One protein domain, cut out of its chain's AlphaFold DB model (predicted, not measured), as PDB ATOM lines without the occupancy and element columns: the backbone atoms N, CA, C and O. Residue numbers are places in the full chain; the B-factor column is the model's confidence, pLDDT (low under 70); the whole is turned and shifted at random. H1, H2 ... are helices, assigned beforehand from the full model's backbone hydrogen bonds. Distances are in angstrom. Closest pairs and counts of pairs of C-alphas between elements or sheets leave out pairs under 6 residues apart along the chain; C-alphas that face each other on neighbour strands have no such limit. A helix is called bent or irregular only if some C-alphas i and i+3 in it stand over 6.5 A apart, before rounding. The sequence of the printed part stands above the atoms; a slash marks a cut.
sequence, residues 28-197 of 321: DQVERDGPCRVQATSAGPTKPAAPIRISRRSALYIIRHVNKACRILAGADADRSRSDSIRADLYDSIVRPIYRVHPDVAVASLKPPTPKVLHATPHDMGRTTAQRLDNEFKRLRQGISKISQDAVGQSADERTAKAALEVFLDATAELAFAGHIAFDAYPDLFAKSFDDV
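AT A GLANCE: This is residues 28 to 197 of the 321 residues of an uncharacterized protein of Bradyrhizobium sp. 41S5 (UniProt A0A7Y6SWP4). Two long helical hairpins, H1 with H2 and H4 with H5, stand side by side and make an up-and-down bundle of four helices, with H4 and H5 the longer pair. Two short helices are added at the end of the bundle where H1 and H4 begin: H3 packs slantwise on the first part of H1, and H6 folds back after H5, near H4 and H5 but not clearly touching either. Two long stretches without a named element, residues 28 to 55 and 109 to 126, run round the outside. The printed part has 170 residues with six named helices, H1 to H6 in that order along the chain, and no named strand; the class is all helix. It is compact, with a radius of gyration of the C-alphas of 16.1 A and spans of 50 by 40 by 35 A.

HOW THE PARTS SIT: The longest helix, H5, residues 158 to 185, forms a helical hairpin with H4, residues 127 to 153: they touch, opposite ways at a shallow tilt of 6 degrees, and their closest C-alphas, of Ala 130 and Ala 182, are 4.7 A apart. H5 also touches H1, residues 56 to 74, opposite ways at a shallow tilt of 13 degrees, with the C-alphas of Ala 69 and Ala 171 the closest at 4.4 A. H1 is the hub, touching three helices. It forms the other helical hairpin with H2, residues 77 to 101; they touch, opposite ways at a shallow tilt of 17 degrees, closest at the C-alphas of Leu 73 and Ser 83, 5.5 A apart. H2 touches H4, opposite ways at a shallow tilt of 9 degrees, closest at the C-alphas of Ala 78 and Ala 151, 6.5 A apart. H1 and H4 are apart, while H2 and H5 are close but not clearly touching. H3, residues 103 to 108, touches H1 at residues 56 to 63 alone, at a steep tilt of 66 degrees; the closest C-alphas, of Leu 60 and Val 105, are 5.9 A apart. H6, residues 187 to 195, is close to H5 but not clearly touching, with the C-alphas of Phe 183 and Phe 190 the closest at 6.4 A. It is also close to H4 but not clearly touching, with the C-alphas of Gln 131 and Leu 189 the closest at 6.7 A. Every O i to N i+4 pair is within hydrogen-bond range in H1 and H4; the counts are 16 of 21 in H2, 1 of 2 in H3, 22 of 24 in H5 and 3 of 5 in H6.

IN THESE COORDINATES: H5 is 40.2 A from first to last C-alpha, beginning at C-alpha 158 (172.276, 143.702, 186.444). It has a kink of 31 degrees near residue 178 and is neither bent nor irregular, but only just: C-alphas 178 and 181 are 6.4 A apart. H4 measures 38.8 A and H2 33.4 A. H2 has a kink of 41 degrees near residue 84 and is irregular, with C-alphas 78 and 81 9.2 A apart. H1 measures 26.4 A and begins at C-alpha 56 (154.721, 181.585, 175.014). H3 has 6 residues; H6 has 9 and ends at C-alpha 195 (183.674, 171.710, 174.121).

THE WHOLE: The two C-alphas farthest apart, of His 123 and Ala 156, are 50.3 A apart. The printed part, residues 28 to 197, has no cut. The link from H3 to H4 is long, with 18 residues; the links from H1 to H2, H2 to H3, H4 to H5 and H5 to H6 are tight. The mean pLDDT of the printed part, the model's own confidence, is 76.4, and 41 printed residues are under 70: 28 to 33, 39 to 51, 77 to 78, 107 to 117, 153 and 190 to 197.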
ATOM      1  N   ASP A  28     146.057 179.650 190.276       43.47
ATOM      2  CA  ASP A  28     146.735 179.572 191.580       43.47
ATOM      3  C   ASP A  28     146.733 178.168 192.208       43.47
ATOM      4  O   ASP A  28     147.568 177.869 193.064       43.47
ATOM      5  N   GLN A  29     145.809 177.290 191.797       44.88
ATOM      6  CA  GLN A  29     145.819 175.879 192.207       44.88
ATOM      7  C   GLN A  29     146.860 175.081 191.414       44.88
ATOM      8  O   GLN A  29     147.555 174.242 191.981       44.88
ATOM      9  N   VAL A  30     147.047 175.398 190.129       49.16
ATOM     10  CA  VAL A  30     147.992 174.688 189.250       49.16
ATOM     11  C   VAL A  30     149.448 174.896 189.685       49.16
ATOM     12  O   VAL A  30     150.288 174.017 189.493       49.16
ATOM     13  N   GLU A  31     149.758 176.023 190.335       53.16
ATOM     14  CA  GLU A  31     151.075 176.246 190.940       53.16
ATOM     15  C   GLU A  31     151.313 175.380 192.202       53.16
ATOM     16  O   GLU A  31     152.461 175.064 192.532       53.16
ATOM     17  N   ARG A  32     150.262 174.973 192.931       52.41
ATOM     18  CA  ARG A  32     150.393 174.239 194.207       52.41
ATOM     19  C   ARG A  32     150.672 172.747 194.035       52.41
ATOM     20  O   ARG A  32     151.486 172.224 194.790       52.41
ATOM     21  N   ASP A  33     150.103 172.117 193.010       62.78
ATOM     22  CA  ASP A  33     150.189 170.660 192.795       62.78
ATOM     23  C   ASP A  33     151.123 170.267 191.624       62.78
ATOM     24  O   ASP A  33     151.061 169.161 191.082       62.78
ATOM     25  N   GLY A  34     151.997 171.185 191.192       70.06
ATOM     26  CA  GLY A  34     152.914 170.968 190.068       70.06
ATOM     27  C   GLY A  34     153.957 169.864 190.337       70.06
ATOM     28  O   GLY A  34     154.529 169.817 191.424       70.06
ATOM     29  N   PRO A  35     154.306 169.011 189.352       79.38
ATOM     30  CA  PRO A  35     155.119 167.811 189.589       79.38
ATOM     31  C   PRO A  35     156.579 168.085 189.979       79.38
ATOM     32  O   PRO A  35     157.235 167.195 190.515       79.38
ATOM     33  N   CYS A  36     157.105 169.288 189.739       83.94
ATOM     34  CA  CYS A  36     158.427 169.702 190.228       83.94
ATOM     35  C   CYS A  36     158.398 170.255 191.661       83.94
ATOM     36  O   CYS A  36     159.447 170.445 192.267       83.94
ATOM     37  N   ARG A  37     157.217 170.532 192.224       80.56
ATOM     38  CA  ARG A  37     157.095 171.081 193.572       80.56
ATOM     39  C   ARG A  37     157.269 169.961 194.598       80.56
ATOM     40  O   ARG A  37     156.613 168.923 194.528       80.56
ATOM     41  N   VAL A  38     158.166 170.188 195.549       76.94
ATOM     42  CA  VAL A  38     158.440 169.296 196.684       76.94
ATOM     43  C   VAL A  38     157.919 169.971 197.953       76.94
ATOM     44  O   VAL A  38     157.940 171.201 198.055       76.94
ATOM     45  N   GLN A  39     157.417 169.193 198.918       63.75
ATOM     46  CA  GLN A  39     157.059 169.738 200.230       63.75
ATOM     47  C   GLN A  39     158.337 170.204 200.937       63.75
ATOM     48  O   GLN A  39     159.256 169.423 201.154       63.75
ATOM     49  N   ALA A  40     158.415 171.499 201.240       50.25
ATOM     50  CA  ALA A  40     159.662 172.123 201.654       50.25
ATOM     51  C   ALA A  40     160.013 171.827 203.120       50.25
ATOM     52  O   ALA A  40     159.508 172.482 204.032       50.25
ATOM     53  N   THR A  41     160.977 170.936 203.343       40.03
ATOM     54  CA  THR A  41     161.855 171.009 204.516       40.03
ATOM     55  C   THR A  41     162.978 172.009 204.220       40.03
ATOM     56  O   THR A  41     163.979 171.692 203.589       40.03
ATOM     57  N   SER A  42     162.771 173.258 204.659       40.97
ATOM     58  CA  SER A  42     163.734 174.378 204.606       40.97
ATOM     59  C   SER A  42     164.357 174.693 203.232       40.97
ATOM     60  O   SER A  42     165.520 174.391 202.976       40.97
ATOM     61  N   ALA A  43     163.623 175.418 202.381       41.09
ATOM     62  CA  ALA A  43     164.227 176.155 201.268       41.09
ATOM     63  C   ALA A  43     164.700 177.541 201.751       41.09
ATOM     64  O   ALA A  43     163.893 178.344 202.222       41.09
ATOM     65  N   GLY A  44     166.003 177.821 201.638       40.75
ATOM     66  CA  GLY A  44     166.556 179.159 201.875       40.75
ATOM     67  C   GLY A  44     166.099 180.174 200.811       40.75
ATOM     68  O   GLY A  44     165.579 179.777 199.768       40.75
ATOM     69  N   PRO A  45     166.287 181.488 201.036       37.12
ATOM     70  CA  PRO A  45     165.786 182.521 200.131       37.12
ATOM     71  C   PRO A  45     166.477 182.464 198.757       37.12
ATOM     72  O   PRO A  45     167.599 182.946 198.584       37.12
ATOM     73  N   THR A  46     165.796 181.905 197.753       49.00
ATOM     74  CA  THR A  46     166.284 181.890 196.371       49.00
ATOM     75  C   THR A  46     166.349 183.311 195.813       49.00
ATOM     76  O   THR A  46     165.361 184.051 195.834       49.00
ATOM     77  N   LYS A  47     167.519 183.698 195.279       45.75
ATOM     78  CA  LYS A  47     167.719 185.005 194.628       45.75
ATOM     79  C   LYS A  47     166.629 185.259 193.574       45.75
ATOM     80  O   LYS A  47     166.255 184.327 192.857       45.75
ATOM     81  N   PRO A  48     166.148 186.507 193.416       45.72
ATOM     82  CA  PRO A  48     165.184 186.832 192.375       45.72
ATOM     83  C   PRO A  48     165.775 186.503 191.001       45.72
ATOM     84  O   PRO A  48     166.740 187.118 190.550       45.72
ATOM     85  N   ALA A  49     165.188 185.504 190.345       57.19
ATOM     86  CA  ALA A  49     165.531 185.126 188.986       57.19
ATOM     87  C   ALA A  49     165.391 186.336 188.050       57.19
ATOM     88  O   ALA A  49     164.310 186.919 187.956       57.19
ATOM     89  N   ALA A  50     166.469 186.674 187.335       59.31
ATOM     90  CA  ALA A  50     166.450 187.709 186.305       59.31
ATOM     91  C   ALA A  50     165.328 187.444 185.274       59.31
ATOM     92  O   ALA A  50     165.044 186.268 184.995       59.31
ATOM     93  N   PRO A  51     164.700 188.499 184.715       66.88
ATOM     94  CA  PRO A  51     163.561 188.361 183.814       66.88
ATOM     95  C   PRO A  51     163.906 187.489 182.603       66.88
ATOM     96  O   PRO A  51     164.913 187.691 181.925       66.88
ATOM     97  N   ILE A  52     163.050 186.502 182.346       83.75
ATOM     98  CA  ILE A  52     163.203 185.545 181.250       83.75
ATOM     99  C   ILE A  52     162.525 186.114 180.002       83.75
ATOM    100  O   ILE A  52     161.325 186.383 180.012       83.75
ATOM    101  N   ARG A  53     163.276 186.250 178.905       89.19
ATOM    102  CA  ARG A  53     162.726 186.603 177.590       89.19
ATOM    103  C   ARG A  53     162.539 185.327 176.778       89.19
ATOM    104  O   ARG A  53     163.497 184.805 176.211       89.19
ATOM    105  N   ILE A  54     161.303 184.849 176.723       90.88
ATOM    106  CA  ILE A  54     160.902 183.643 175.994       90.88
ATOM    107  C   ILE A  54     159.497 183.828 175.406       90.88
ATOM    108  O   ILE A  54     158.652 184.465 176.036       90.88
ATOM    109  N   SER A  55     159.227 183.283 174.222       90.31
ATOM    110  CA  SER A  55     157.890 183.250 173.632       90.31
ATOM    111  C   SER A  55     157.017 182.221 174.347       90.31
ATOM    112  O   SER A  55     157.488 181.187 174.827       90.31
ATOM    113  N   ARG A  56     155.708 182.474 174.385       88.00
ATOM    114  CA  ARG A  56     154.721 181.585 175.014       88.00
ATOM    115  C   ARG A  56     154.783 180.146 174.473       88.00
ATOM    116  O   ARG A  56     154.598 179.188 175.219       88.00
ATOM    117  N   ARG A  57     155.066 179.990 173.173       88.31
ATOM    118  CA  ARG A  57     155.195 178.687 172.491       88.31
ATOM    119  C   ARG A  57     156.386 177.893 173.036       88.31
ATOM    120  O   ARG A  57     156.228 176.729 173.397       88.31
ATOM    121  N   SER A  58     157.537 178.549 173.158       88.88
ATOM    122  CA  SER A  58     158.761 177.990 173.737       88.88
ATOM    123  C   SER A  58     158.620 177.697 175.234       88.88
ATOM    124  O   SER A  58     159.039 176.637 175.693       88.88
ATOM    125  N   ALA A  59     157.943 178.572 175.987       90.06
ATOM    126  CA  ALA A  59     157.622 178.354 177.399       90.06
ATOM    127  C   ALA A  59     156.785 177.081 177.628       90.06
ATOM    128  O   ALA A  59     157.152 176.255 178.462       90.06
ATOM    129  N   LEU A  60     155.706 176.880 176.859       88.62
ATOM    130  CA  LEU A  60     154.863 175.675 176.937       88.62
ATOM    131  C   LEU A  60     155.653 174.386 176.709       88.62
ATOM    132  O   LEU A  60     155.461 173.405 177.426       88.62
ATOM    133  N   TYR A  61     156.532 174.390 175.708       87.75
ATOM    134  CA  TYR A  61     157.333 173.225 175.357       87.75
ATOM    135  C   TYR A  61     158.343 172.881 176.460       87.75
ATOM    136  O   TYR A  61     158.379 171.737 176.915       87.75
ATOM    137  N   ILE A  62     159.084 173.872 176.968       90.19
ATOM    138  CA  ILE A  62     160.019 173.676 178.088       90.19
ATOM    139  C   ILE A  62     159.287 173.142 179.324       90.19
ATOM    140  O   ILE A  62     159.691 172.122 179.879       90.19
ATOM    141  N   ILE A  63     158.181 173.778 179.724       90.75
ATOM    142  CA  ILE A  63     157.397 173.364 180.895       90.75
ATOM    143  C   ILE A  63     156.860 171.937 180.744       90.75
ATOM    144  O   ILE A  63     156.903 171.177 181.710       90.75
ATOM    145  N   ARG A  64     156.392 171.535 179.553       87.56
ATOM    146  CA  ARG A  64     155.925 170.161 179.287       87.56
ATOM    147  C   ARG A  64     157.011 169.131 179.602       87.56
ATOM    148  O   ARG A  64     156.742 168.163 180.314       87.56
ATOM    149  N   HIS A  65     158.208 169.340 179.064       89.06
ATOM    150  CA  HIS A  65     159.330 168.416 179.193       89.06
ATOM    151  C   HIS A  65     159.930 168.426 180.611       89.06
ATOM    152  O   HIS A  65     160.134 167.368 181.201       89.06
ATOM    153  N   VAL A  66     160.074 169.602 181.232       91.25
ATOM    154  CA  VAL A  66     160.483 169.730 182.644       91.25
ATOM    155  C   VAL A  66     159.487 169.038 183.583       91.25
ATOM    156  O   VAL A  66     159.891 168.231 184.416       91.25
ATOM    157  N   ASN A  67     158.178 169.256 183.409       89.62
ATOM    158  CA  ASN A  67     157.155 168.592 184.221       89.62
ATOM    159  C   ASN A  67     157.163 167.065 184.043       89.62
ATOM    160  O   ASN A  67     156.905 166.347 185.009       89.62
ATOM    161  N   LYS A  68     157.462 166.549 182.841       88.31
ATOM    162  CA  LYS A  68     157.670 165.110 182.623       88.31
ATOM    163  C   LYS A  68     158.898 164.598 183.385       88.31
ATOM    164  O   LYS A  68     158.749 163.644 184.144       88.31
ATOM    165  N   ALA A  69     160.058 165.245 183.246       89.62
ATOM    166  CA  ALA A  69     161.276 164.881 183.979       89.62
ATOM    167  C   ALA A  69     161.027 164.841 185.497       89.62
ATOM    168  O   ALA A  69     161.378 163.870 186.162       89.62
ATOM    169  N   CYS A  70     160.318 165.836 186.039       90.12
ATOM    170  CA  CYS A  70     159.955 165.870 187.452       90.12
ATOM    171  C   CYS A  70     159.012 164.735 187.890       90.12
ATOM    172  O   CYS A  70     159.130 164.281 189.023       90.12
ATOM    173  N   ARG A  71     158.095 164.260 187.029       89.38
ATOM    174  CA  ARG A  71     157.255 163.078 187.326       89.38
ATOM    175  C   ARG A  71     158.076 161.791 187.347       89.38
ATOM    176  O   ARG A  71     157.859 160.968 188.225       89.38
ATOM    177  N   ILE A  72     159.014 161.643 186.410       87.50
ATOM    178  CA  ILE A  72     159.921 160.489 186.339       87.50
ATOM    179  C   ILE A  72     160.787 160.438 187.609       87.50
ATOM    180  O   ILE A  72     160.808 159.424 188.297       87.50
ATOM    181  N   LEU A  73     161.402 161.565 187.985       87.06
ATOM    182  CA  LEU A  73     162.194 161.689 189.215       87.06
ATOM    183  C   LEU A  73     161.362 161.494 190.497       87.06
ATOM    184  O   LEU A  73     161.880 160.978 191.478       87.06
ATOM    185  N   ALA A  74     160.077 161.870 190.504       87.00
ATOM    186  CA  ALA A  74     159.192 161.647 191.653       87.00
ATOM    187  C   ALA A  74     158.859 160.162 191.890       87.00
ATOM    188  O   ALA A  74     158.508 159.798 193.010       87.00
ATOM    189  N   GLY A  75     158.940 159.331 190.845       82.19
ATOM    190  CA  GLY A  75     158.761 157.878 190.909       82.19
ATOM    191  C   GLY A  75     160.071 157.087 191.017       82.19
ATOM    192  O   GLY A  75     160.041 155.866 190.912       82.19
ATOM    193  N   ALA A  76     161.217 157.756 191.182       79.00
ATOM    194  CA  ALA A  76     162.517 157.107 191.311       79.00
ATOM    195  C   ALA A  76     162.810 156.759 192.783       79.00
ATOM    196  O   ALA A  76     163.340 157.577 193.535       79.00
ATOM    197  N   ASP A  77     162.487 155.529 193.194       66.75
ATOM    198  CA  ASP A  77     162.650 155.083 194.589       66.75
ATOM    199  C   ASP A  77     164.116 155.029 195.057       66.75
ATOM    200  O   ASP A  77     164.397 155.270 196.231       66.75
ATOM    201  N   ALA A  78     165.058 154.745 194.148       60.38
ATOM    202  CA  ALA A  78     166.452 154.429 194.480       60.38
ATOM    203  C   ALA A  78     167.241 155.570 195.157       60.38
ATOM    204  O   ALA A  78     168.218 155.298 195.848       60.38
ATOM    205  N   ASP A  79     166.842 156.832 194.967       71.00
ATOM    206  CA  ASP A  79     167.489 157.988 195.607       71.00
ATOM    207  C   ASP A  79     166.518 159.179 195.690       71.00
ATOM    208  O   ASP A  79     166.676 160.227 195.047       71.00
ATOM    209  N   ARG A  80     165.423 158.975 196.429       78.88
ATOM    210  CA  ARG A  80     164.297 159.916 196.474       78.88
ATOM    211  C   ARG A  80     164.689 161.309 196.973       78.88
ATOM    212  O   ARG A  80     164.205 162.294 196.429       78.88
ATOM    213  N   SER A  81     165.588 161.421 197.952       81.81
ATOM    214  CA  SER A  81     165.997 162.719 198.516       81.81
ATOM    215  C   SER A  81     166.819 163.558 197.529       81.81
ATOM    216  O   SER A  81     166.583 164.763 197.401       81.81
ATOM    217  N   ARG A  82     167.744 162.946 196.776       81.94
ATOM    218  CA  ARG A  82     168.504 163.652 195.729       81.94
ATOM    219  C   ARG A  82     167.644 163.926 194.497       81.94
ATOM    220  O   ARG A  82     167.768 164.999 193.909       81.94
ATOM    221  N   SER A  83     166.720 163.026 194.162       83.88
ATOM    222  CA  SER A  83     165.725 163.245 193.102       83.88
ATOM    223  C   SER A  83     164.785 164.412 193.434       83.88
ATOM    224  O   SER A  83     164.534 165.264 192.579       83.88
ATOM    225  N   ASP A  84     164.340 164.524 194.688       86.81
ATOM    226  CA  ASP A  84     163.541 165.646 195.188       86.81
ATOM    227  C   ASP A  84     164.328 166.967 195.191       86.81
ATOM    228  O   ASP A  84     163.789 167.997 194.785       86.81
ATOM    229  N   SER A  85     165.620 166.948 195.533       86.44
ATOM    230  CA  SER A  85     166.494 168.123 195.397       86.44
ATOM    231  C   SER A  85     166.572 168.623 193.941       86.44
ATOM    232  O   SER A  85     166.377 169.809 193.676       86.44
ATOM    233  N   ILE A  86     166.725 167.717 192.966       87.06
ATOM    234  CA  ILE A  86     166.719 168.072 191.532       87.06
ATOM    235  C   ILE A  86     165.346 168.603 191.080       87.06
ATOM    236  O   ILE A  86     165.284 169.544 190.287       87.06
ATOM    237  N   ARG A  87     164.238 168.048 191.590       90.75
ATOM    238  CA  ARG A  87     162.878 168.553 191.315       90.75
ATOM    239  C   ARG A  87     162.681 169.973 191.855       90.75
ATOM    240  O   ARG A  87     162.176 170.826 191.123       90.75
ATOM    241  N   ALA A  88     163.119 170.237 193.087       87.31
ATOM    242  CA  ALA A  88     163.070 171.564 193.696       87.31
ATOM    243  C   ALA A  88     163.902 172.584 192.898       87.31
ATOM    244  O   ALA A  88     163.402 173.662 192.570       87.31
ATOM    245  N   ASP A  89     165.116 172.213 192.485       88.88
ATOM    246  CA  ASP A  89     165.957 173.043 191.623       88.88
ATOM    247  C   ASP A  89     165.299 173.332 190.263       88.88
ATOM    248  O   ASP A  89     165.295 174.483 189.819       88.88
ATOM    249  N   LEU A  90     164.707 172.328 189.599       89.75
ATOM    250  CA  LEU A  90     163.938 172.511 188.357       89.75
ATOM    251  C   LEU A  90     162.774 173.496 188.559       89.75
ATOM    252  O   LEU A  90     162.508 174.336 187.689       89.75
ATOM    253  N   TYR A  91     162.097 173.430 189.710       89.94
ATOM    254  CA  TYR A  91     161.011 174.349 190.037       89.94
ATOM    255  C   TYR A  91     161.503 175.794 190.201       89.94
ATOM    256  O   TYR A  91     160.970 176.707 189.565       89.94
ATOM    257  N   ASP A  92     162.528 176.002 191.025       86.88
ATOM    258  CA  ASP A  92     163.033 177.326 191.389       86.88
ATOM    259  C   ASP A  92     163.794 178.015 190.243       86.88
ATOM    260  O   ASP A  92     163.643 179.225 190.037       86.88
ATOM    261  N   SER A  93     164.584 177.259 189.474       87.19
ATOM    262  CA  SER A  93     165.444 177.796 188.410       87.19
ATOM    263  C   SER A  93     164.728 178.001 187.070       87.19
ATOM    264  O   SER A  93     165.092 178.940 186.348       87.19
ATOM    265  N   ILE A  94     163.711 177.183 186.749       89.69
ATOM    266  CA  ILE A  94     163.048 177.155 185.430       89.69
ATOM    267  C   ILE A  94     161.528 177.360 185.529       89.69
ATOM    268  O   ILE A  94     161.013 178.308 184.929       89.69
ATOM    269  N   VAL A  95     160.797 176.522 186.278       89.88
ATOM    270  CA  VAL A  95     159.315 176.528 186.263       89.88
ATOM    271  C   VAL A  95     158.735 177.836 186.806       89.88
ATOM    272  O   VAL A  95     158.016 178.535 186.091       89.88
ATOM    273  N   ARG A  96     159.076 178.202 188.048       86.94
ATOM    274  CA  ARG A  96     158.585 179.419 188.713       86.94
ATOM    275  C   ARG A  96     158.946 180.687 187.913       86.94
ATOM    276  O   ARG A  96     158.065 181.527 187.727       86.94
ATOM    277  N   PRO A  97     160.178 180.858 187.389       88.12
ATOM    278  CA  PRO A  97     160.503 181.970 186.496       88.12
ATOM    279  C   PRO A  97     159.672 182.031 185.207       88.12
ATOM    280  O   PRO A  97     159.280 183.127 184.814       88.12
ATOM    281  N   ILE A  98     159.367 180.897 184.563       88.81
ATOM    282  CA  ILE A  98     158.523 180.881 183.356       88.81
ATOM    283  C   ILE A  98     157.069 181.236 183.694       88.81
ATOM    284  O   ILE A  98     156.492 182.078 183.008       88.81
ATOM    285  N   TYR A  99     156.492 180.672 184.760       87.62
ATOM    286  CA  TYR A  99     155.118 180.984 185.184       87.62
ATOM    287  C   TYR A  99     154.931 182.455 185.579       87.62
ATOM    288  O   TYR A  99     153.875 183.022 185.327       87.62
ATOM    289  N   ARG A 100     155.961 183.119 186.121       84.62
ATOM    290  CA  ARG A 100     155.918 184.570 186.388       84.62
ATOM    291  C   ARG A 100     155.804 185.425 185.121       84.62
ATOM    292  O   ARG A 100     155.232 186.506 185.187       84.62
ATOM    293  N   VAL A 101     156.370 184.974 184.000       85.00
ATOM    294  CA  VAL A 101     156.340 185.705 182.717       85.00
ATOM    295  C   VAL A 101     155.121 185.313 181.878       85.00
ATOM    296  O   VAL A 101     154.547 186.161 181.203       85.00
ATOM    297  N   HIS A 102     154.700 184.048 181.949       86.31
ATOM    298  CA  HIS A 102     153.536 183.512 181.239       86.31
ATOM    299  C   HIS A 102     152.628 182.727 182.208       86.31
ATOM    300  O   HIS A 102     152.691 181.495 182.236       86.31
ATOM    301  N   PRO A 103     151.786 183.391 183.025       82.12
ATOM    302  CA  PRO A 103     150.963 182.711 184.036       82.12
ATOM    303  C   PRO A 103     150.003 181.674 183.442       82.12
ATOM    304  O   PRO A 103     149.790 180.599 183.999       82.12
ATOM    305  N   ASP A 104     149.478 181.950 182.250       79.25
ATOM    306  CA  ASP A 104     148.557 181.067 181.537       79.25
ATOM    307  C   ASP A 104     149.214 179.758 181.048       79.25
ATOM    308  O   ASP A 104     148.514 178.780 180.773       79.25
ATOM    309  N   VAL A 105     150.552 179.699 180.988       82.25
ATOM    310  CA  VAL A 105     151.310 178.473 180.683       82.25
ATOM    311  C   VAL A 105     151.157 177.435 181.789       82.25
ATOM    312  O   VAL A 105     151.126 176.246 181.471       82.25
ATOM    313  N   ALA A 106     150.981 177.845 183.051       71.75
ATOM    314  CA  ALA A 106     150.684 176.916 184.139       71.75
ATOM    315  C   ALA A 106     149.413 176.117 183.811       71.75
ATOM    316  O   ALA A 106     149.463 174.890 183.693       71.75
ATOM    317  N   VAL A 107     148.309 176.815 183.531       68.56
ATOM    318  CA  VAL A 107     147.010 176.203 183.198       68.56
ATOM    319  C   VAL A 107     147.059 175.437 181.871       68.56
ATOM    320  O   VAL A 107     146.539 174.326 181.769       68.56
ATOM    321  N   ALA A 108     147.708 175.991 180.844       64.19
ATOM    322  CA  ALA A 108     147.792 175.356 179.532       64.19
ATOM    323  C   ALA A 108     148.683 174.097 179.511       64.19
ATOM    324  O   ALA A 108     148.445 173.217 178.682       64.19
ATOM    325  N   SER A 109     149.645 173.955 180.433       58.88
ATOM    326  CA  SER A 109     150.487 172.750 180.560       58.88
ATOM    327  C   SER A 109     149.716 171.482 180.964       58.88
ATOM    328  O   SER A 109     150.222 170.372 180.789       58.88
ATOM    329  N   LEU A 110     148.484 171.640 181.464       56.31
ATOM    330  CA  LEU A 110     147.572 170.547 181.810       56.31
ATOM    331  C   LEU A 110     146.861 169.946 180.588       56.31
ATOM    332  O   LEU A 110     146.356 168.827 180.668       56.31
ATOM    333  N   LYS A 111     146.802 170.661 179.454       54.41
ATOM    334  CA  LYS A 111     146.134 170.176 178.236       54.41
ATOM    335  C   LYS A 111     147.119 169.350 177.397       54.41
ATOM    336  O   LYS A 111     148.201 169.855 177.102       54.41
ATOM    337  N   PRO A 112     146.781 168.113 176.974       47.97
ATOM    338  CA  PRO A 112     147.675 167.283 176.167       47.97
ATOM    339  C   PRO A 112     147.901 167.913 174.777       47.97
ATOM    340  O   PRO A 112     146.949 168.014 174.001       47.97
ATOM    341  N   PRO A 113     149.131 168.333 174.413       57.25
ATOM    342  CA  PRO A 113     149.392 168.950 173.117       57.25
ATOM    343  C   PRO A 113     149.830 167.913 172.079       57.25
ATOM    344  O   PRO A 113     150.700 167.072 172.348       57.25
ATOM    345  N   THR A 114     149.302 168.053 170.859       47.38
ATOM    346  CA  THR A 114     149.772 167.350 169.654       47.38
ATOM    347  C   THR A 114     151.300 167.436 169.528       47.38
ATOM    348  O   THR A 114     151.872 168.496 169.810       47.38
ATOM    349  N   PRO A 115     151.986 166.357 169.108       51.47
ATOM    350  CA  PRO A 115     153.435 166.347 168.943       51.47
ATOM    351  C   PRO A 115     153.828 167.139 167.690       51.47
ATOM    352  O   PRO A 115     154.014 166.593 166.607       51.47
ATOM    353  N   LYS A 116     153.939 168.461 167.828       55.91
ATOM    354  CA  LYS A 116     154.681 169.291 166.878       55.91
ATOM    355  C   LYS A 116     156.087 169.481 167.428       55.91
ATOM    356  O   LYS A 116     156.240 170.086 168.488       55.91
ATOM    357  N   VAL A 117     157.082 168.987 166.691       62.06
ATOM    358  CA  VAL A 117     158.483 169.375 166.891       62.06
ATOM    359  C   VAL A 117     158.545 170.898 166.806       62.06
ATOM    360  O   VAL A 117     158.021 171.500 165.864       62.06
ATOM    361  N   LEU A 118     159.098 171.520 167.842       73.19
ATOM    362  CA  LEU A 118     159.161 172.965 167.963       73.19
ATOM    363  C   LEU A 118     160.581 173.423 167.651       73.19
ATOM    364  O   LEU A 118     161.458 173.233 168.478       73.19
ATOM    365  N   HIS A 119     160.761 174.092 166.515       80.00
ATOM    366  CA  HIS A 119     161.961 174.884 166.259       80.00
ATOM    367  C   HIS A 119     161.747 176.321 166.736       80.00
ATOM    368  O   HIS A 119     160.715 176.943 166.431       80.00
ATOM    369  N   ALA A 120     162.718 176.832 167.487       84.75
ATOM    370  CA  ALA A 120     162.754 178.194 168.005       84.75
ATOM    371  C   ALA A 120     163.802 179.050 167.282       84.75
ATOM    372  O   ALA A 120     164.720 178.547 166.647       84.75
ATOM    373  N   THR A 121     163.651 180.368 167.377       87.25
ATOM    374  CA  THR A 121     164.539 181.353 166.744       87.25
ATOM    375  C   THR A 121     165.040 182.380 167.770       87.25
ATOM    376  O   THR A 121     164.463 182.483 168.857       87.25
ATOM    377  N   PRO A 122     166.027 183.237 167.439       89.44
ATOM    378  CA  PRO A 122     166.387 184.401 168.260       89.44
ATOM    379  C   PRO A 122     165.230 185.373 168.575       89.44
ATOM    380  O   PRO A 122     165.348 186.205 169.473       89.44
ATOM    381  N   HIS A 123     164.104 185.303 167.850       87.56
ATOM    382  CA  HIS A 123     162.891 186.051 168.194       87.56
ATOM    383  C   HIS A 123     162.074 185.363 169.301       87.56
ATOM    384  O   HIS A 123     161.442 186.049 170.106       87.56
ATOM    385  N   ASP A 124     162.117 184.029 169.376       86.81
ATOM    386  CA  ASP A 124     161.428 183.227 170.391       86.81
ATOM    387  C   ASP A 124     162.124 183.234 171.756       86.81
ATOM    388  O   ASP A 124     161.490 182.914 172.760       86.81
ATOM    389  N   MET A 125     163.417 183.545 171.830       90.69
ATOM    390  CA  MET A 125     164.173 183.491 173.081       90.69
ATOM    391  C   MET A 125     165.290 184.530 173.084       90.69
ATOM    392  O   MET A 125     165.984 184.698 172.093       90.69
ATOM    393  N   GLY A 126     165.495 185.224 174.205       90.62
ATOM    394  CA  GLY A 126     166.657 186.095 174.373       90.62
ATOM    395  C   GLY A 126     167.926 185.287 174.657       90.62
ATOM    396  O   GLY A 126     167.901 184.368 175.471       90.62
ATOM    397  N   ARG A 127     169.061 185.665 174.063       90.06
ATOM    398  CA  ARG A 127     170.347 184.952 174.206       90.06
ATOM    399  C   ARG A 127     170.770 184.681 175.658       90.06
ATOM    400  O   ARG A 127     171.164 183.569 175.979       90.06
ATOM    401  N   THR A 128     170.609 185.654 176.557       89.38
ATOM    402  CA  THR A 128     170.883 185.489 178.001       89.38
ATOM    403  C   THR A 128     169.954 184.468 178.668       89.38
ATOM    404  O   THR A 128     170.361 183.759 179.582       89.38
ATOM    405  N   THR A 129     168.703 184.365 178.203       90.19
ATOM    406  CA  THR A 129     167.762 183.323 178.641       90.19
ATOM    407  C   THR A 129     168.199 181.949 178.135       90.19
ATOM    408  O   THR A 129     168.243 181.019 178.931       90.19
ATOM    409  N   ALA A 130     168.587 181.833 176.861       89.12
ATOM    410  CA  ALA A 130     169.086 180.582 176.285       89.12
ATOM    411  C   ALA A 130     170.330 180.066 177.025       89.12
ATOM    412  O   ALA A 130     170.346 178.923 177.467       89.12
ATOM    413  N   GLN A 131     171.320 180.935 177.252       87.69
ATOM    414  CA  GLN A 131     172.546 180.596 177.981       87.69
ATOM    415  C   GLN A 131     172.268 180.160 179.428       87.69
ATOM    416  O   GLN A 131     172.870 179.208 179.918       87.69
ATOM    417  N   ARG A 132     171.340 180.832 180.126       87.38
ATOM    418  CA  ARG A 132     170.939 180.429 181.481       87.38
ATOM    419  C   ARG A 132     170.245 179.064 181.484       87.38
ATOM    420  O   ARG A 132     170.526 178.262 182.366       87.38
ATOM    421  N   LEU A 133     169.347 178.814 180.531       88.19
ATOM    422  CA  LEU A 133     168.646 177.535 180.418       88.19
ATOM    423  C   LEU A 133     169.621 176.390 180.121       88.19
ATOM    424  O   LEU A 133     169.536 175.367 180.791       88.19
ATOM    425  N   ASP A 134     170.564 176.571 179.191       84.69
ATOM    426  CA  ASP A 134     171.599 175.570 178.900       84.69
ATOM    427  C   ASP A 134     172.439 175.240 180.144       84.69
ATOM    428  O   ASP A 134     172.524 174.080 180.542       84.69
ATOM    429  N   ASN A 135     172.957 176.263 180.836       84.19
ATOM    430  CA  ASN A 135     173.735 176.082 182.065       84.19
ATOM    431  C   ASN A 135     172.969 175.290 183.143       84.19
ATOM    432  O   ASN A 135     173.533 174.376 183.747       84.19
ATOM    433  N   GLU A 136     171.691 175.611 183.386       86.94
ATOM    434  CA  GLU A 136     170.872 174.882 184.365       86.94
ATOM    435  C   GLU A 136     170.566 173.453 183.899       86.94
ATOM    436  O   GLU A 136     170.742 172.513 184.673       86.94
ATOM    437  N   PHE A 137     170.179 173.241 182.636       86.25
ATOM    438  CA  PHE A 137     169.938 171.892 182.114       86.25
ATOM    439  C   PHE A 137     171.203 171.027 182.150       86.25
ATOM    440  O   PHE A 137     171.118 169.856 182.516       86.25
ATOM    441  N   LYS A 138     172.376 171.585 181.835       80.75
ATOM    442  CA  LYS A 138     173.674 170.903 181.926       80.75
ATOM    443  C   LYS A 138     173.996 170.513 183.372       80.75
ATOM    444  O   LYS A 138     174.241 169.334 183.630       80.75
ATOM    445  N   ARG A 139     173.885 171.453 184.319       85.44
ATOM    446  CA  ARG A 139     174.066 171.211 185.765       85.44
ATOM    447  C   ARG A 139     173.130 170.116 186.289       85.44
ATOM    448  O   ARG A 139     173.563 169.212 187.001       85.44
ATOM    449  N   LEU A 140     171.854 170.168 185.914       84.81
ATOM    450  CA  LEU A 140     170.836 169.229 186.387       84.81
ATOM    451  C   LEU A 140     171.004 167.838 185.761       84.81
ATOM    452  O   LEU A 140     170.922 166.842 186.476       84.81
ATOM    453  N   ARG A 141     171.339 167.747 184.466       83.38
ATOM    454  CA  ARG A 141     171.675 166.473 183.803       83.38
ATOM    455  C   ARG A 141     172.935 165.828 184.391       83.38
ATOM    456  O   ARG A 141     172.951 164.614 184.565       83.38
ATOM    457  N   GLN A 142     173.953 166.611 184.758       80.88
ATOM    458  CA  GLN A 142     175.118 166.110 185.505       80.88
ATOM    459  C   GLN A 142     174.713 165.563 186.886       80.88
ATOM    460  O   GLN A 142     175.157 164.480 187.269       80.88
ATOM    461  N   GLY A 143     173.818 166.257 187.599       79.50
ATOM    462  CA  GLY A 143     173.236 165.778 188.858       79.50
ATOM    463  C   GLY A 143     172.518 164.430 188.713       79.50
ATOM    464  O   GLY A 143     172.810 163.502 189.470       79.50
ATOM    465  N   ILE A 144     171.647 164.297 187.704       81.75
ATOM    466  CA  ILE A 144     170.942 163.043 187.380       81.75
ATOM    467  C   ILE A 144     171.940 161.931 187.024       81.75
ATOM    468  O   ILE A 144     171.840 160.828 187.556       81.75
ATOM    469  N   SER A 145     172.937 162.217 186.178       78.31
ATOM    470  CA  SER A 145     173.965 161.240 185.798       78.31
ATOM    471  C   SER A 145     174.747 160.721 187.005       78.31
ATOM    472  O   SER A 145     175.076 159.537 187.045       78.31
ATOM    473  N   LYS A 146     175.029 161.576 187.997       79.12
ATOM    474  CA  LYS A 146     175.710 161.157 189.228       79.12
ATOM    475  C   LYS A 146     174.830 160.229 190.070       79.12
ATOM    476  O   LYS A 146     175.295 159.163 190.449       79.12
ATOM    477  N   ILE A 147     173.559 160.586 190.297       80.88
ATOM    478  CA  ILE A 147     172.594 159.701 190.985       80.88
ATOM    479  C   ILE A 147     172.516 158.346 190.269       80.88
ATOM    480  O   ILE A 147     172.587 157.301 190.909       80.88
ATOM    481  N   SER A 148     172.431 158.357 188.937       77.50
ATOM    482  CA  SER A 148     172.352 157.135 188.141       77.50
ATOM    483  C   SER A 148     173.592 156.248 188.269       77.50
ATOM    484  O   SER A 148     173.452 155.028 188.288       77.50
ATOM    485  N   GLN A 149     174.792 156.829 188.336       76.12
ATOM    486  CA  GLN A 149     176.035 156.077 188.538       76.12
ATOM    487  C   GLN A 149     176.098 155.474 189.945       76.12
ATOM    488  O   GLN A 149     176.434 154.299 190.079       76.12
ATOM    489  N   ASP A 150     175.712 156.242 190.968       77.25
ATOM    490  CA  ASP A 150     175.660 155.767 192.353       77.25
ATOM    491  C   ASP A 150     174.655 154.603 192.498       77.25
ATOM    492  O   ASP A 150     174.990 153.561 193.061       77.25
ATOM    493  N   ALA A 151     173.453 154.736 191.923       71.44
ATOM    494  CA  ALA A 151     172.403 153.715 191.963       71.44
ATOM    495  C   ALA A 151     172.790 152.421 191.221       71.44
ATOM    496  O   ALA A 151     172.510 151.323 191.703       71.44
ATOM    497  N   VAL A 152     173.472 152.529 190.073       71.44
ATOM    498  CA  VAL A 152     174.020 151.365 189.353       71.44
ATOM    499  C   VAL A 152     175.137 150.701 190.162       71.44
ATOM    500  O   VAL A 152     175.147 149.480 190.281       71.44
ATOM    501  N   GLY A 153     176.044 151.482 190.760       68.62
ATOM    502  CA  GLY A 153     177.158 150.962 191.562       68.62
ATOM    503  C   GLY A 153     176.740 150.282 192.872       68.62
ATOM    504  O   GLY A 153     177.482 149.447 193.384       68.62
ATOM    505  N   GLN A 154     175.561 150.612 193.404       72.69
ATOM    506  CA  GLN A 154     174.992 149.999 194.611       72.69
ATOM    507  C   GLN A 154     174.133 148.755 194.328       72.69
ATOM    508  O   GLN A 154     173.759 148.046 195.263       72.69
ATOM    509  N   SER A 155     173.798 148.471 193.065       71.31
ATOM    510  CA  SER A 155     172.911 147.362 192.713       71.31
ATOM    511  C   SER A 155     173.684 146.063 192.473       71.31
ATOM    512  O   SER A 155     174.560 145.991 191.614       71.31
ATOM    513  N   ALA A 156     173.325 145.006 193.206       72.12
ATOM    514  CA  ALA A 156     173.908 143.671 193.047       72.12
ATOM    515  C   ALA A 156     173.311 142.857 191.875       72.12
ATOM    516  O   ALA A 156     173.797 141.767 191.581       72.12
ATOM    517  N   ASP A 157     172.261 143.361 191.215       80.38
ATOM    518  CA  ASP A 157     171.567 142.697 190.106       80.38
ATOM    519  C   ASP A 157     171.609 143.562 188.835       80.38
ATOM    520  O   ASP A 157     171.106 144.685 188.819       80.38
ATOM    521  N   GLU A 158     172.156 143.016 187.742       73.50
ATOM    522  CA  GLU A 158     172.276 143.702 186.444       73.50
ATOM    523  C   GLU A 158     170.908 144.163 185.908       73.50
ATOM    524  O   GLU A 158     170.812 145.224 185.283       73.50
ATOM    525  N   ARG A 159     169.827 143.414 186.179       77.25
ATOM    526  CA  ARG A 159     168.482 143.768 185.707       77.25
ATOM    527  C   ARG A 159     167.911 144.969 186.463       77.25
ATOM    528  O   ARG A 159     167.382 145.884 185.831       77.25
ATOM    529  N   THR A 160     168.046 144.986 187.784       75.31
ATOM    530  CA  THR A 160     167.657 146.110 188.648       75.31
ATOM    531  C   THR A 160     168.507 147.347 188.356       75.31
ATOM    532  O   THR A 160     167.956 148.437 188.196       75.31
ATOM    533  N   ALA A 161     169.822 147.183 188.177       70.25
ATOM    534  CA  ALA A 161     170.727 148.255 187.765       70.25
ATOM    535  C   ALA A 161     170.302 148.881 186.426       70.25
ATOM    536  O   ALA A 161     170.239 150.107 186.303       70.25
ATOM    537  N   LYS A 162     169.954 148.051 185.429       72.31
ATOM    538  CA  LYS A 162     169.469 148.520 184.125       72.31
ATOM    539  C   LYS A 162     168.141 149.273 184.245       72.31
ATOM    540  O   LYS A 162     168.018 150.355 183.679       72.31
ATOM    541  N   ALA A 163     167.177 148.746 184.999       77.50
ATOM    542  CA  ALA A 163     165.883 149.400 185.200       77.50
ATOM    543  C   ALA A 163     166.024 150.764 185.905       77.50
ATOM    544  O   ALA A 163     165.395 151.739 185.495       77.50
ATOM    545  N   ALA A 164     166.895 150.867 186.916       73.69
ATOM    546  CA  ALA A 164     167.201 152.135 187.578       73.69
ATOM    547  C   ALA A 164     167.862 153.144 186.617       73.69
ATOM    548  O   ALA A 164     167.467 154.310 186.574       73.69
ATOM    549  N   LEU A 165     168.821 152.693 185.801       76.69
ATOM    550  CA  LEU A 165     169.467 153.511 184.770       76.69
ATOM    551  C   LEU A 165     168.461 154.032 183.726       76.69
ATOM    552  O   LEU A 165     168.513 155.208 183.373       76.69
ATOM    553  N   GLU A 166     167.525 153.199 183.261       79.06
ATOM    554  CA  GLU A 166     166.497 153.593 182.283       79.06
ATOM    555  C   GLU A 166     165.623 154.758 182.792       79.06
ATOM    556  O   GLU A 166     165.368 155.695 182.034       79.06
ATOM    557  N   VAL A 167     165.258 154.786 184.083       82.50
ATOM    558  CA  VAL A 167     164.512 155.902 184.710       82.50
ATOM    559  C   VAL A 167     165.299 157.220 184.657       82.50
ATOM    560  O   VAL A 167     164.752 158.270 184.301       82.50
ATOM    561  N   PHE A 168     166.597 157.193 184.965       82.81
ATOM    562  CA  PHE A 168     167.433 158.398 184.937       82.81
ATOM    563  C   PHE A 168     167.796 158.844 183.511       82.81
ATOM    564  O   PHE A 168     167.875 160.051 183.250       82.81
ATOM    565  N   LEU A 169     167.947 157.908 182.568       79.12
ATOM    566  CA  LEU A 169     168.055 158.211 181.137       79.12
ATOM    567  C   LEU A 169     166.779 158.887 180.618       79.12
ATOM    568  O   LEU A 169     166.872 159.867 179.880       79.12
ATOM    569  N   ASP A 170     165.606 158.436 181.060       83.44
ATOM    570  CA  ASP A 170     164.314 159.027 180.711       83.44
ATOM    571  C   ASP A 170     164.169 160.471 181.202       83.44
ATOM    572  O   ASP A 170     163.813 161.358 180.421       83.44
ATOM    573  N   ALA A 171     164.506 160.740 182.467       86.19
ATOM    574  CA  ALA A 171     164.523 162.103 182.997       86.19
ATOM    575  C   ALA A 171     165.544 162.990 182.255       86.19
ATOM    576  O   ALA A 171     165.251 164.142 181.925       86.19
ATOM    577  N   THR A 172     166.721 162.443 181.932       84.81
ATOM    578  CA  THR A 172     167.780 163.143 181.184       84.81
ATOM    579  C   THR A 172     167.357 163.478 179.752       84.81
ATOM    580  O   THR A 172     167.645 164.581 179.283       84.81
ATOM    581  N   ALA A 173     166.663 162.566 179.066       80.69
ATOM    582  CA  ALA A 173     166.143 162.773 177.716       80.69
ATOM    583  C   ALA A 173     165.075 163.877 177.691       80.69
ATOM    584  O   ALA A 173     165.131 164.765 176.844       80.69
ATOM    585  N   GLU A 174     164.160 163.893 178.662       86.38
ATOM    586  CA  GLU A 174     163.162 164.961 178.783       86.38
ATOM    587  C   GLU A 174     163.815 166.334 179.048       86.38
ATOM    588  O   GLU A 174     163.444 167.319 178.405       86.38
ATOM    589  N   LEU A 175     164.858 166.425 179.886       87.25
ATOM    590  CA  LEU A 175     165.622 167.677 180.033       87.25
ATOM    591  C   LEU A 175     166.401 168.063 178.761       87.25
ATOM    592  O   LEU A 175     166.507 169.249 178.452       87.25
ATOM    593  N   ALA A 176     166.915 167.094 177.998       82.69
ATOM    594  CA  ALA A 176     167.555 167.358 176.709       82.69
ATOM    595  C   ALA A 176     166.552 167.898 175.673       82.69
ATOM    596  O   ALA A 176     166.857 168.874 174.986       82.69
ATOM    597  N   PHE A 177     165.332 167.348 175.616       84.44
ATOM    598  CA  PHE A 177     164.257 167.904 174.793       84.44
ATOM    599  C   PHE A 177     163.925 169.337 175.217       84.44
ATOM    600  O   PHE A 177     163.859 170.208 174.355       84.44
ATOM    601  N   ALA A 178     163.792 169.625 176.517       87.31
ATOM    602  CA  ALA A 178     163.564 170.990 177.002       87.31
ATOM    603  C   ALA A 178     164.685 171.966 176.574       87.31
ATOM    604  O   ALA A 178     164.397 173.083 176.138       87.31
ATOM    605  N   GLY A 179     165.947 171.528 176.639       86.19
ATOM    606  CA  GLY A 179     167.115 172.297 176.193       86.19
ATOM    607  C   GLY A 179     167.170 172.561 174.682       86.19
ATOM    608  O   GLY A 179     167.699 173.595 174.275       86.19
ATOM    609  N   HIS A 180     166.563 171.701 173.854       83.25
ATOM    610  CA  HIS A 180     166.563 171.822 172.386       83.25
ATOM    611  C   HIS A 180     166.058 173.187 171.886       83.25
ATOM    612  O   HIS A 180     166.553 173.715 170.901       83.25
ATOM    613  N   ILE A 181     165.130 173.819 172.609       85.06
ATOM    614  CA  ILE A 181     164.587 175.143 172.263       85.06
ATOM    615  C   ILE A 181     165.631 176.258 172.389       85.06
ATOM    616  O   ILE A 181     165.615 177.217 171.618       85.06
ATOM    617  N   ALA A 182     166.542 176.149 173.356       84.62
ATOM    618  CA  ALA A 182     167.671 177.065 173.455       84.62
ATOM    619  C   ALA A 182     168.722 176.759 172.370       84.62
ATOM    620  O   ALA A 182     169.321 177.699 171.844       84.62
ATOM    621  N   PHE A 183     168.890 175.483 171.992       81.56
ATOM    622  CA  PHE A 183     169.775 175.053 170.900       81.56
ATOM    623  C   PHE A 183     169.310 175.566 169.532       81.56
ATOM    624  O   PHE A 183     170.100 176.206 168.848       81.56
ATOM    625  N   ASP A 184     168.039 175.375 169.158       82.75
ATOM    626  CA  ASP A 184     167.487 175.885 167.890       82.75
ATOM    627  C   ASP A 184     167.677 177.409 167.764       82.75
ATOM    628  O   ASP A 184     168.041 177.920 166.706       82.75
ATOM    629  N   ALA A 185     167.445 178.144 168.860       85.06
ATOM    630  CA  ALA A 185     167.536 179.599 168.868       85.06
ATOM    631  C   ALA A 185     168.984 180.120 168.798       85.06
ATOM    632  O   ALA A 185     169.209 181.174 168.202       85.06
ATOM    633  N   TYR A 186     169.950 179.422 169.409       84.69
ATOM    634  CA  TYR A 186     171.358 179.834 169.485       84.69
ATOM    635  C   TYR A 186     172.312 178.622 169.520       84.69
ATOM    636  O   TYR A 186     172.918 178.346 170.563       84.69
ATOM    637  N   PRO A 187     172.507 177.907 168.397       75.38
ATOM    638  CA  PRO A 187     173.334 176.694 168.370       75.38
ATOM    639  C   PRO A 187     174.805 176.977 168.726       75.38
ATOM    640  O   PRO A 187     175.504 176.123 169.267       75.38
ATOM    641  N   ASP A 188     175.263 178.213 168.512       74.69
ATOM    642  CA  ASP A 188     176.618 178.672 168.819       74.69
ATOM    643  C   ASP A 188     176.929 178.767 170.329       74.69
ATOM    644  O   ASP A 188     178.101 178.738 170.717       74.69
ATOM    645  N   LEU A 189     175.901 178.864 171.185       72.25
ATOM    646  CA  LEU A 189     176.069 178.742 172.638       72.25
ATOM    647  C   LEU A 189     176.411 177.300 173.023       72.25
ATOM    648  O   LEU A 189     177.284 177.078 173.859       72.25
ATOM    649  N   PHE A 190     175.764 176.336 172.371       64.75
ATOM    650  CA  PHE A 190     175.896 174.918 172.683       64.75
ATOM    651  C   PHE A 190     177.212 174.339 172.195       64.75
ATOM    652  O   PHE A 190     177.751 173.480 172.883       64.75
ATOM    653  N   ALA A 191     177.777 174.863 171.100       61.12
ATOM    654  CA  ALA A 191     179.131 174.520 170.665       61.12
ATOM    655  C   ALA A 191     180.134 174.566 171.832       61.12
ATOM    656  O   ALA A 191     180.833 173.593 172.082       61.12
ATOM    657  N   LYS A 192     180.087 175.632 172.645       58.50
ATOM    658  CA  LYS A 192     180.921 175.760 173.855       58.50
ATOM    659  C   LYS A 192     180.585 174.742 174.943       58.50
ATOM    660  O   LYS A 192     181.464 174.301 175.670       58.50
ATOM    661  N   SER A 193     179.312 174.380 175.082       53.31
ATOM    662  CA  SER A 193     178.879 173.413 176.091       53.31
ATOM    663  C   SER A 193     179.254 171.970 175.753       53.31
ATOM    664  O   SER A 193     179.408 171.184 176.692       53.31
ATOM    665  N   PHE A 194     179.426 171.645 174.469       51.53
ATOM    666  CA  PHE A 194     180.035 170.399 174.003       51.53
ATOM    667  C   PHE A 194     181.565 170.424 174.114       51.53
ATOM    668  O   PHE A 194     182.135 169.386 174.436       51.53
ATOM    669  N   ASP A 195     182.217 171.584 173.945       52.00
ATOM    670  CA  ASP A 195     183.674 171.710 174.121       52.00
ATOM    671  C   ASP A 195     184.144 171.309 175.542       52.00
ATOM    672  O   ASP A 195     185.265 170.834 175.711       52.00
ATOM    673  N   ASP A 196     183.275 171.457 176.556       52.41
ATOM    674  CA  ASP A 196     183.513 171.061 177.958       52.41
ATOM    675  C   ASP A 196     183.378 169.547 178.238       52.41
ATOM    676  O   ASP A 196     183.608 169.120 179.374       52.41
ATOM    677  N   VAL A 197     182.929 168.723 177.281       55.03
ATOM    678  CA  VAL A 197     182.912 167.260 177.470       55.03
ATOM    679  C   VAL A 197     184.360 166.785 177.371       55.03
ATOM    680  O   VAL A 197     184.930 166.884 176.290       55.03
TER     681      VAL A 197